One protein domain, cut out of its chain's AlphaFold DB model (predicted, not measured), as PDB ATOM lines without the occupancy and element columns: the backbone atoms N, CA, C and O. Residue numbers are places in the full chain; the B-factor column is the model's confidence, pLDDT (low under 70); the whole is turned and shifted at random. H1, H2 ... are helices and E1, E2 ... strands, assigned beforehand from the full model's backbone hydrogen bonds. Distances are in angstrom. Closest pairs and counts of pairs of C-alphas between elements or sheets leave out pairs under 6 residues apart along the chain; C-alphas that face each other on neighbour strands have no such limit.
ATOM      1  N   PHE A   3     155.744 227.405 189.269       93.75
ATOM      2  CA  PHE A   3     155.381 227.148 187.886       93.75
ATOM      3  C   PHE A   3     156.514 226.336 187.258       93.75
ATOM      4  O   PHE A   3     157.646 226.815 187.201       93.75
ATOM      5  N   SER A   4     156.238 225.092 186.877       93.94
ATOM      6  CA  SER A   4     157.259 224.137 186.436       93.94
ATOM      7  C   SER A   4     156.888 223.519 185.100       93.94
ATOM      8  O   SER A   4     155.752 223.084 184.908       93.94
ATOM      9  N   TYR A   5     157.882 223.429 184.222       94.50
ATOM     10  CA  TYR A   5     157.834 222.666 182.985       94.50
ATOM     11  C   TYR A   5     158.500 221.316 183.233       94.50
ATOM     12  O   TYR A   5     159.634 221.256 183.704       94.50
ATOM     13  N   LEU A   6     157.788 220.238 182.941       94.81
ATOM     14  CA  LEU A   6     158.300 218.879 182.979       94.81
ATOM     15  C   LEU A   6     158.406 218.380 181.545       94.81
ATOM     16  O   LEU A   6     157.425 218.451 180.810       94.81
ATOM     17  N   PHE A   7     159.561 217.859 181.158       95.19
ATOM     18  CA  PHE A   7     159.792 217.321 179.822       95.19
ATOM     19  C   PHE A   7     160.038 215.824 179.917       95.19
ATOM     20  O   PHE A   7     160.777 215.385 180.794       95.19
ATOM     21  N   ALA A   8     159.400 215.044 179.049       94.38
ATOM     22  CA  ALA A   8     159.778 213.657 178.865       94.38
ATOM     23  C   ALA A   8     161.061 213.625 178.036       94.38
ATOM     24  O   ALA A   8     161.302 214.522 177.224       94.38
ATOM     25  N   GLU A   9     161.874 212.599 178.250       91.62
ATOM     26  CA  GLU A   9     163.016 212.345 177.382       91.62
ATOM     27  C   GLU A   9     162.487 212.061 175.967       91.62
ATOM     28  O   GLU A   9     161.631 211.181 175.819       91.62
ATOM     29  N   PRO A  10     162.879 212.857 174.955       92.81
ATOM     30  CA  PRO A  10     162.429 212.628 173.591       92.81
ATOM     31  C   PRO A  10     163.089 211.361 173.036       92.81
ATOM     32  O   PRO A  10     164.215 211.035 173.406       92.81
ATOM     33  N   GLU A  11     162.397 210.651 172.144       91.94
ATOM     34  CA  GLU A  11     162.949 209.451 171.494       91.94
ATOM     35  C   GLU A  11     164.102 209.813 170.551       91.94
ATOM     36  O   GLU A  11     165.132 209.138 170.526       91.94
ATOM     37  N   GLU A  12     163.968 210.928 169.829       94.25
ATOM     38  CA  GLU A  12     165.029 211.503 169.014       94.25
ATOM     39  C   GLU A  12     165.455 212.884 169.497       94.25
ATOM     40  O   GLU A  12     164.648 213.712 169.917       94.25
ATOM     41  N   GLY A  13     166.741 213.184 169.335       93.88
ATOM     42  CA  GLY A  13     167.288 214.496 169.656       93.88
ATOM     43  C   GLY A  13     167.475 214.723 171.151       93.88
ATOM     44  O   GLY A  13     167.573 213.792 171.941       93.88
ATOM     45  N   ASN A  14     167.620 215.992 171.529       95.25
ATOM     46  CA  ASN A  14     167.933 216.396 172.895       95.25
ATOM     47  C   ASN A  14     167.243 217.712 173.254       95.25
ATOM     48  O   ASN A  14     167.068 218.590 172.406       95.25
ATOM     49  N   ILE A  15     166.917 217.881 174.536       95.81
ATOM     50  CA  ILE A  15     166.403 219.141 175.077       95.81
ATOM     51  C   ILE A  15     167.558 219.894 175.733       95.81
ATOM     52  O   ILE A  15     168.195 219.392 176.657       95.81
ATOM     53  N   ARG A  16     167.818 221.119 175.274       95.06
ATOM     54  CA  ARG A  16     168.793 222.025 175.887       95.06
ATOM     55  C   ARG A  16     168.066 223.136 176.630       95.06
ATOM     56  O   ARG A  16     167.248 223.835 176.039       95.06
ATOM     57  N   PHE A  17     168.418 223.338 177.896       94.50
ATOM     58  CA  PHE A  17     167.928 224.458 178.697       94.50
ATOM     59  C   PHE A  17     168.877 225.649 178.609       94.50
ATOM     60  O   PHE A  17     170.095 225.498 178.726       94.50
ATOM     61  N   MET A  18     168.310 226.839 178.435       93.38
ATOM     62  CA  MET A  18     169.034 228.104 178.434       93.38
ATOM     63  C   MET A  18     168.464 229.021 179.509       93.38
ATOM     64  O   MET A  18     167.257 229.073 179.738       93.38
ATOM     65  N   LYS A  19     169.355 229.753 180.178       91.88
ATOM     66  CA  LYS A  19     168.998 230.725 181.207       91.88
ATOM     67  C   LYS A  19     169.602 232.071 180.842       91.88
ATOM     68  O   LYS A  19     170.823 232.195 180.781       91.88
ATOM     69  N   SER A  20     168.757 233.083 180.686       91.25
ATOM     70  CA  SER A  20     169.187 234.479 180.623       91.25
ATOM     71  C   SER A  20     169.055 235.099 182.017       91.25
ATOM     72  O   SER A  20     167.927 235.230 182.492       91.25
ATOM     73  N   PRO A  21     170.153 235.466 182.710       89.69
ATOM     74  CA  PRO A  21     170.105 235.914 184.106       89.69
ATOM     75  C   PRO A  21     169.184 237.112 184.382       89.69
ATOM     76  O   PRO A  21     168.618 237.192 185.470       89.69
ATOM     77  N   SER A  22     169.030 238.014 183.410       90.62
ATOM     78  CA  SER A  22     168.203 239.227 183.488       90.62
ATOM     79  C   SER A  22     167.150 239.322 182.377       90.62
ATOM     80  O   SER A  22     166.547 240.377 182.181       90.62
ATOM     81  N   GLY A  23     166.913 238.233 181.637       86.19
ATOM     82  CA  GLY A  23     166.008 238.226 180.482       86.19
ATOM     83  C   GLY A  23     164.540 238.490 180.825       86.19
ATOM     84  O   GLY A  23     163.776 238.878 179.950       86.19
ATOM     85  N   ALA A  24     164.148 238.333 182.092       87.31
ATOM     86  CA  ALA A  24     162.815 238.673 182.592       87.31
ATOM     87  C   ALA A  24     162.815 239.961 183.448       87.31
ATOM     88  O   ALA A  24     161.898 240.191 184.243       87.31
ATOM     89  N   GLY A  25     163.860 240.789 183.325       89.94
ATOM     90  CA  GLY A  25     164.106 241.989 184.125       89.94
ATOM     91  C   GLY A  25     165.307 241.851 185.069       89.94
ATOM     92  O   GLY A  25     165.867 240.772 185.252       89.94
ATOM     93  N   ILE A  26     165.718 242.960 185.692       90.38
ATOM     94  CA  ILE A  26     166.890 243.003 186.584       90.38
ATOM     95  C   ILE A  26     166.736 241.974 187.716       90.38
ATOM     96  O   ILE A  26     165.758 241.996 188.462       90.38
ATOM     97  N   GLY A  27     167.705 241.058 187.820       87.00
ATOM     98  CA  GLY A  27     167.720 239.985 188.822       87.00
ATOM     99  C   GLY A  27     166.690 238.871 188.602       87.00
ATOM    100  O   GLY A  27     166.553 238.003 189.463       87.00
ATOM    101  N   LYS A  28     165.960 238.876 187.477       89.12
ATOM    102  CA  LYS A  28     164.927 237.886 187.157       89.12
ATOM    103  C   LYS A  28     165.352 237.052 185.947       89.12
ATOM    104  O   LYS A  28     165.396 237.578 184.830       89.12
ATOM    105  N   PRO A  29     165.632 235.751 186.140       90.69
ATOM    106  CA  PRO A  29     166.033 234.916 185.030       90.69
ATOM    107  C   PRO A  29     164.847 234.621 184.111       90.69
ATOM    108  O   PRO A  29     163.765 234.273 184.584       90.69
ATOM    109  N   ALA A  30     165.081 234.702 182.805       91.12
ATOM    110  CA  ALA A  30     164.244 234.039 181.814       91.12
ATOM    111  C   ALA A  30     164.814 232.644 181.531       91.12
ATOM    112  O   ALA A  30     166.036 232.452 181.543       91.12
ATOM    113  N   TRP A  31     163.920 231.688 181.307       92.06
ATOM    114  CA  TRP A  31     164.254 230.313 180.968       92.06
ATOM    115  C   TRP A  31     163.640 229.981 179.621       92.06
ATOM    116  O   TRP A  31     162.436 230.145 179.444       92.06
ATOM    117  N   ASP A  32     164.470 229.460 178.730       93.06
ATOM    118  CA  ASP A  32     164.076 228.977 177.415       93.06
ATOM    119  C   ASP A  32     164.550 227.534 177.249       93.06
ATOM    120  O   ASP A  32     165.442 227.052 177.962       93.06
ATOM    121  N   PHE A  33     163.964 226.831 176.287       94.56
ATOM    122  CA  PHE A  33     164.425 225.510 175.891       94.56
ATOM    123  C   PHE A  33     164.514 225.402 174.372       94.56
ATOM    124  O   PHE A  33     163.792 226.071 173.635       94.56
ATOM    125  N   GLN A  34     165.412 224.539 173.912       95.25
ATOM    126  CA  GLN A  34     165.576 224.193 172.508       95.25
ATOM    127  C   GLN A  34     165.426 222.685 172.363       95.25
ATOM    128  O   GLN A  34     166.077 221.930 173.089       95.25
ATOM    129  N   TYR A  35     164.600 222.253 171.413       95.62
ATOM    130  CA  TYR A  35     164.575 220.866 170.969       95.62
ATOM    131  C   TYR A  35     165.518 220.724 169.771       95.62
ATOM    132  O   TYR A  35     165.280 221.303 168.714       95.62
ATOM    133  N   ILE A  36     166.637 220.031 169.973       96.12
ATOM    134  CA  ILE A  36     167.725 219.919 168.999       96.12
ATOM    135  C   ILE A  36     167.679 218.525 168.374       96.12
ATOM    136  O   ILE A  36     167.810 217.530 169.085       96.12
ATOM    137  N   LEU A  37     167.558 218.469 167.046       96.38
ATOM    138  CA  LEU A  37     167.548 217.249 166.235       96.38
ATOM    139  C   LEU A  37     168.822 217.194 165.368       96.38
ATOM    140  O   LEU A  37     168.830 217.775 164.286       96.38
ATOM    141  N   PRO A  38     169.914 216.539 165.815       94.00
ATOM    142  CA  PRO A  38     171.169 216.506 165.054       94.00
ATOM    143  C   PRO A  38     171.053 215.780 163.707       94.00
ATOM    144  O   PRO A  38     171.716 216.158 162.749       94.00
ATOM    145  N   ASN A  39     170.189 214.763 163.644       93.62
ATOM    146  CA  ASN A  39     169.961 213.918 162.472       93.62
ATOM    147  C   ASN A  39     168.526 214.117 161.962       93.62
ATOM    148  O   ASN A  39     167.714 213.195 161.987       93.62
ATOM    149  N   PHE A  40     168.177 215.356 161.617       95.38
ATOM    150  CA  PHE A  40     166.846 215.677 161.106       95.38
ATOM    151  C   PHE A  40     166.635 215.101 159.699       95.38
ATOM    152  O   PHE A  40     167.483 215.254 158.821       95.38
ATOM    153  N   GLU A  41     165.469 214.502 159.479       97.19
ATOM    154  CA  GLU A  41     165.037 213.931 158.208       97.19
ATOM    155  C   GLU A  41     163.802 214.679 157.700       97.19
ATOM    156  O   GLU A  41     162.786 214.800 158.391       97.19
ATOM    157  N   ALA A  42     163.875 215.183 156.467       96.06
ATOM    158  CA  ALA A  42     162.751 215.880 155.855       96.06
ATOM    159  C   ALA A  42     161.558 214.926 155.675       96.06
ATOM    160  O   ALA A  42     161.691 213.850 155.100       96.06
ATOM    161  N   GLY A  43     160.384 215.344 156.151       96.00
ATOM    162  CA  GLY A  43     159.151 214.553 156.072       96.00
ATOM    163  C   GLY A  43     158.939 213.570 157.227       96.00
ATOM    164  O   GLY A  43     157.864 212.979 157.301       96.00
ATOM    165  N   LYS A  44     159.901 213.422 158.150       96.19
ATOM    166  CA  LYS A  44     159.703 212.675 159.396       96.19
ATOM    167  C   LYS A  44     159.053 213.571 160.456       96.19
ATOM    168  O   LYS A  44     159.453 214.720 160.644       96.19
ATOM    169  N   GLU A  45     158.049 213.043 161.151       94.88
ATOM    170  CA  GLU A  45     157.455 213.706 162.312       94.88
ATOM    171  C   GLU A  45     158.333 213.483 163.548       94.88
ATOM    172  O   GLU A  45     158.781 212.368 163.810       94.88
ATOM    173  N   TYR A  46     158.550 214.549 164.316       94.81
ATOM    174  CA  TYR A  46     159.250 214.506 165.594       94.81
ATOM    175  C   TYR A  46     158.362 215.133 166.658       94.81
ATOM    176  O   TYR A  46     157.774 216.194 166.442       94.81
ATOM    177  N   SER A  47     158.288 214.489 167.818       92.38
ATOM    178  CA  SER A  47     157.360 214.871 168.877       92.38
ATOM    179  C   SER A  47     158.080 215.178 170.183       92.38
ATOM    180  O   SER A  47     159.006 214.487 170.596       92.38
ATOM    181  N   LEU A  48     157.590 216.206 170.879       93.19
ATOM    182  CA  LEU A  48     158.035 216.577 172.217       93.19
ATOM    183  C   LEU A  48     156.862 216.466 173.192       93.19
ATOM    184  O   LEU A  48     155.845 217.146 173.042       93.19
ATOM    185  N   LYS A  49     157.022 215.659 174.242       94.62
ATOM    186  CA  LYS A  49     156.017 215.516 175.300       94.62
ATOM    187  C   LYS A  49     156.435 216.298 176.538       94.62
ATOM    188  O   LYS A  49     157.487 216.052 177.123       94.62
ATOM    189  N   TRP A  50     155.584 217.222 176.969       95.25
ATOM    190  CA  TRP A  50     155.835 218.062 178.138       95.25
ATOM    191  C   TRP A  50     154.557 218.313 178.945       95.25
ATOM    192  O   TRP A  50     153.443 218.036 178.492       95.25
ATOM    193  N   ARG A  51     154.717 218.799 180.177       95.44
ATOM    194  CA  ARG A  51     153.629 219.129 181.101       95.44
ATOM    195  C   ARG A  51     153.956 220.390 181.891       95.44
ATOM    196  O   ARG A  51     155.066 220.543 182.389       95.44
ATOM    197  N   VAL A  52     152.948 221.236 182.087       95.38
ATOM    198  CA  VAL A  52     153.011 222.389 182.994       95.38
ATOM    199  C   VAL A  52     152.346 222.058 184.318       95.38
ATOM    200  O   VAL A  52     151.272 221.458 184.352       95.38
ATOM    201  N   ILE A  53     152.967 222.486 185.413       95.56
ATOM    202  CA  ILE A  53     152.395 222.425 186.756       95.56
ATOM    203  C   ILE A  53     152.414 223.821 187.367       95.56
ATOM    204  O   ILE A  53     153.453 224.477 187.394       95.56
ATOM    205  N   TYR A  54     151.279 224.237 187.932       96.62
ATOM    206  CA  TYR A  54     151.187 225.402 188.805       96.62
ATOM    207  C   TYR A  54     150.619 224.991 190.166       96.62
ATOM    208  O   TYR A  54     149.447 224.631 190.274       96.62
ATOM    209  N   LYS A  55     151.449 224.993 191.216       96.44
ATOM    210  CA  LYS A  55     151.047 224.537 192.565       96.44
ATOM    211  C   LYS A  55     151.744 225.312 193.685       96.44
ATOM    212  O   LYS A  55     152.600 226.161 193.447       96.44
ATOM    213  N   LYS A  56     151.386 225.046 194.947       97.88
ATOM    214  CA  LYS A  56     152.149 225.558 196.103       97.88
ATOM    215  C   LYS A  56     153.532 224.898 196.136       97.88
ATOM    216  O   LYS A  56     153.618 223.680 196.025       97.88
ATOM    217  N   TRP A  57     154.591 225.693 196.311       96.25
ATOM    218  CA  TRP A  57     155.957 225.178 196.453       96.25
ATOM    219  C   TRP A  57     156.105 224.454 197.792       96.25
ATOM    220  O   TRP A  57     155.771 225.024 198.831       96.25
ATOM    221  N   ARG A  58     156.594 223.210 197.761       97.56
ATOM    222  CA  ARG A  58     156.866 222.387 198.954       97.56
ATOM    223  C   ARG A  58     158.296 221.830 198.973       97.56
ATOM    224  O   ARG A  58     158.570 220.868 199.682       97.56
ATOM    225  N   GLY A  59     159.200 222.439 198.205       96.81
ATOM    226  CA  GLY A  59     160.579 221.983 198.035       96.81
ATOM    227  C   GLY A  59     160.790 221.133 196.781       96.81
ATOM    228  O   GLY A  59     159.846 220.686 196.135       96.81
ATOM    229  N   GLU A  60     162.056 220.897 196.451       95.62
ATOM    230  CA  GLU A  60     162.486 220.200 195.233       95.62
ATOM    231  C   GLU A  60     161.957 218.761 195.139       95.62
ATOM    232  O   GLU A  60     161.421 218.364 194.106       95.62
ATOM    233  N   LYS A  61     161.995 218.008 196.249       97.81
ATOM    234  CA  LYS A  61     161.493 216.621 196.319       97.81
ATOM    235  C   LYS A  61     160.011 216.489 195.952       97.81
ATOM    236  O   LYS A  61     159.587 215.444 195.462       97.81
ATOM    237  N   ASP A  62     159.211 217.529 196.196       97.12
ATOM    238  CA  ASP A  62     157.801 217.549 195.793       97.12
ATOM    239  C   ASP A  62     157.671 217.610 194.264       97.12
ATOM    240  O   ASP A  62     156.886 216.857 193.697       97.12
ATOM    241  N   ILE A  63     158.497 218.415 193.586       96.00
ATOM    242  CA  ILE A  63     158.536 218.477 192.115       96.00
ATOM    243  C   ILE A  63     159.078 217.181 191.518       96.00
ATOM    244  O   ILE A  63     158.503 216.661 190.565       96.00
ATOM    245  N   GLU A  64     160.131 216.612 192.106       96.12
ATOM    246  CA  GLU A  64     160.676 215.325 191.669       96.12
ATOM    247  C   GLU A  64     159.616 214.214 191.749       96.12
ATOM    248  O   GLU A  64     159.471 213.401 190.832       96.12
ATOM    249  N   LYS A  65     158.811 214.195 192.819       96.25
ATOM    250  CA  LYS A  65     157.702 213.246 192.966       96.25
ATOM    251  C   LYS A  65     156.622 213.452 191.902       96.25
ATOM    252  O   LYS A  65     156.134 212.458 191.361       96.25
ATOM    253  N   GLU A  66     156.261 214.697 191.587       95.56
ATOM    254  CA  GLU A  66     155.332 215.000 190.486       95.56
ATOM    255  C   GLU A  66     155.879 214.504 189.141       95.56
ATOM    256  O   GLU A  66     155.155 213.848 188.392       95.56
ATOM    257  N   TYR A  67     157.168 214.734 188.869       95.94
ATOM    258  CA  TYR A  67     157.837 214.249 187.661       95.94
ATOM    259  C   TYR A  67     157.807 212.721 187.562       95.94
ATOM    260  O   TYR A  67     157.328 212.163 186.573       95.94
ATOM    261  N   ARG A  68     158.223 212.022 188.626       95.69
ATOM    262  CA  ARG A  68     158.218 210.550 188.684       95.69
ATOM    263  C   ARG A  68     156.816 209.971 188.528       95.69
ATOM    264  O   ARG A  68     156.649 208.940 187.878       95.69
ATOM    265  N   ARG A  69     155.802 210.608 189.121       95.06
ATOM    266  CA  ARG A  69     154.398 210.208 188.958       95.06
ATOM    267  C   ARG A  69     153.949 210.389 187.513       95.06
ATOM    268  O   ARG A  69     153.345 209.481 186.954       95.06
ATOM    269  N   TRP A  70     154.252 211.537 186.913       95.50
ATOM    270  CA  TRP A  70     153.860 211.848 185.545       95.50
ATOM    271  C   TRP A  70     154.459 210.877 184.526       95.50
ATOM    272  O   TRP A  70     153.709 210.344 183.709       95.50
ATOM    273  N   ILE A  71     155.764 210.596 184.606       93.94
ATOM    274  CA  ILE A  71     156.448 209.685 183.677       93.94
ATOM    275  C   ILE A  71     155.876 208.263 183.753       93.94
ATOM    276  O   ILE A  71     155.709 207.622 182.721       93.94
ATOM    277  N   LYS A  72     155.492 207.782 184.946       91.88
ATOM    278  CA  LYS A  72     154.863 206.457 185.108       91.88
ATOM    279  C   LYS A  72     153.499 206.333 184.426       91.88
ATOM    280  O   LYS A  72     153.166 205.252 183.971       91.88
ATOM    281  N   THR A  73     152.711 207.406 184.390       85.56
ATOM    282  CA  THR A  73     151.377 207.424 183.754       85.56
ATOM    283  C   THR A  73     151.437 207.823 182.276       85.56
ATOM    284  O   THR A  73     150.419 207.825 181.597       85.56
ATOM    285  N   SER A  74     152.607 208.242 181.793       72.12
ATOM    286  CA  SER A  74     152.790 208.774 180.438       72.12
ATOM    287  C   SER A  74     153.463 207.804 179.474       72.12
ATOM    288  O   SER A  74     153.625 208.185 178.313       72.12
TER     289      SER A  74
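This is residues 3 to 74 of the 75 residues of an uncharacterized protein of Kriegella aquimaris (UniProt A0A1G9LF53). Two antiparallel two-stranded ribbons, E1 with E4 and the hairpin E2 with E3, make an open V, with one helix, H1, over the E1 and E4 ribbon on its side away from the hairpin. The V is loosely formed: the ribbons are joined at its narrow end by the links of residues 8 to 13 and 37 to 49, and they make no close contact between their strands. The printed part has 72 residues with four named strands and one named helix, in the order E1, E2, E3, E4, H1, and its class is mixed, helices and strands. It is loose, with a radius of gyration of the C-alphas of 15.0 A, and flat, spanning 42 by 35 by 15 A.

E1 is residues 3 to 7 and begins with C-alpha 3 at (155.381, 227.148, 187.886). E2, residues 14 to 20, is 19.7 A long from first to last C-alpha, and E3, residues 30 to 36, is 19.4 A long. E4 is residues 50 to 55, 16.5 A long, with C-alpha 50 at (155.835, 218.062, 178.138). H1, residues 60 to 73, is 20.5 A long and ends with C-alpha 73 at (151.377, 207.424, 183.754).

E1 and E4 are antiparallel neighbours, with 157 degrees between their directions; N 4 and O 53, 2.9 A, and N 51 and O 6, 2.8 A, are within hydrogen-bond range. E1 and E2 are only just apart, their closest C-alphas being 8.3 A from each other. E2 and E3 form a hairpin, antiparallel at 157 degrees; N 16 and O 34, 2.9 A, and N 32 and O 18, 3.0 A, are within hydrogen-bond range. The C-alphas of Phe 17 and Phe 33, which face each other, are 4.6 A apart. E3 is apart from both E1 and E4, and E2 is apart from E4. The closest C-alphas of E1 and H1 are those of Leu 6 and Tyr 67, 6.6 A apart, the one pair within 8 A. E4 and H1 are near each other, with 7 pairs of C-alphas within 10 A. H1 is apart from E2 and E3. In H1 every O i to N i+4 pair is within hydrogen-bond range.

The two C-alphas farthest apart are those of Ala 42 and Arg 58, 44.0 A. The link from E3 to E4 is long, with 13 residues, and its C-alphas lie 9 to 25 A from the mean of all C-alphas. The link from E4 to H1 is tight, with 4 residues. The printed part has no cut. Its mean pLDDT is 93.7, and no printed residue is under 70.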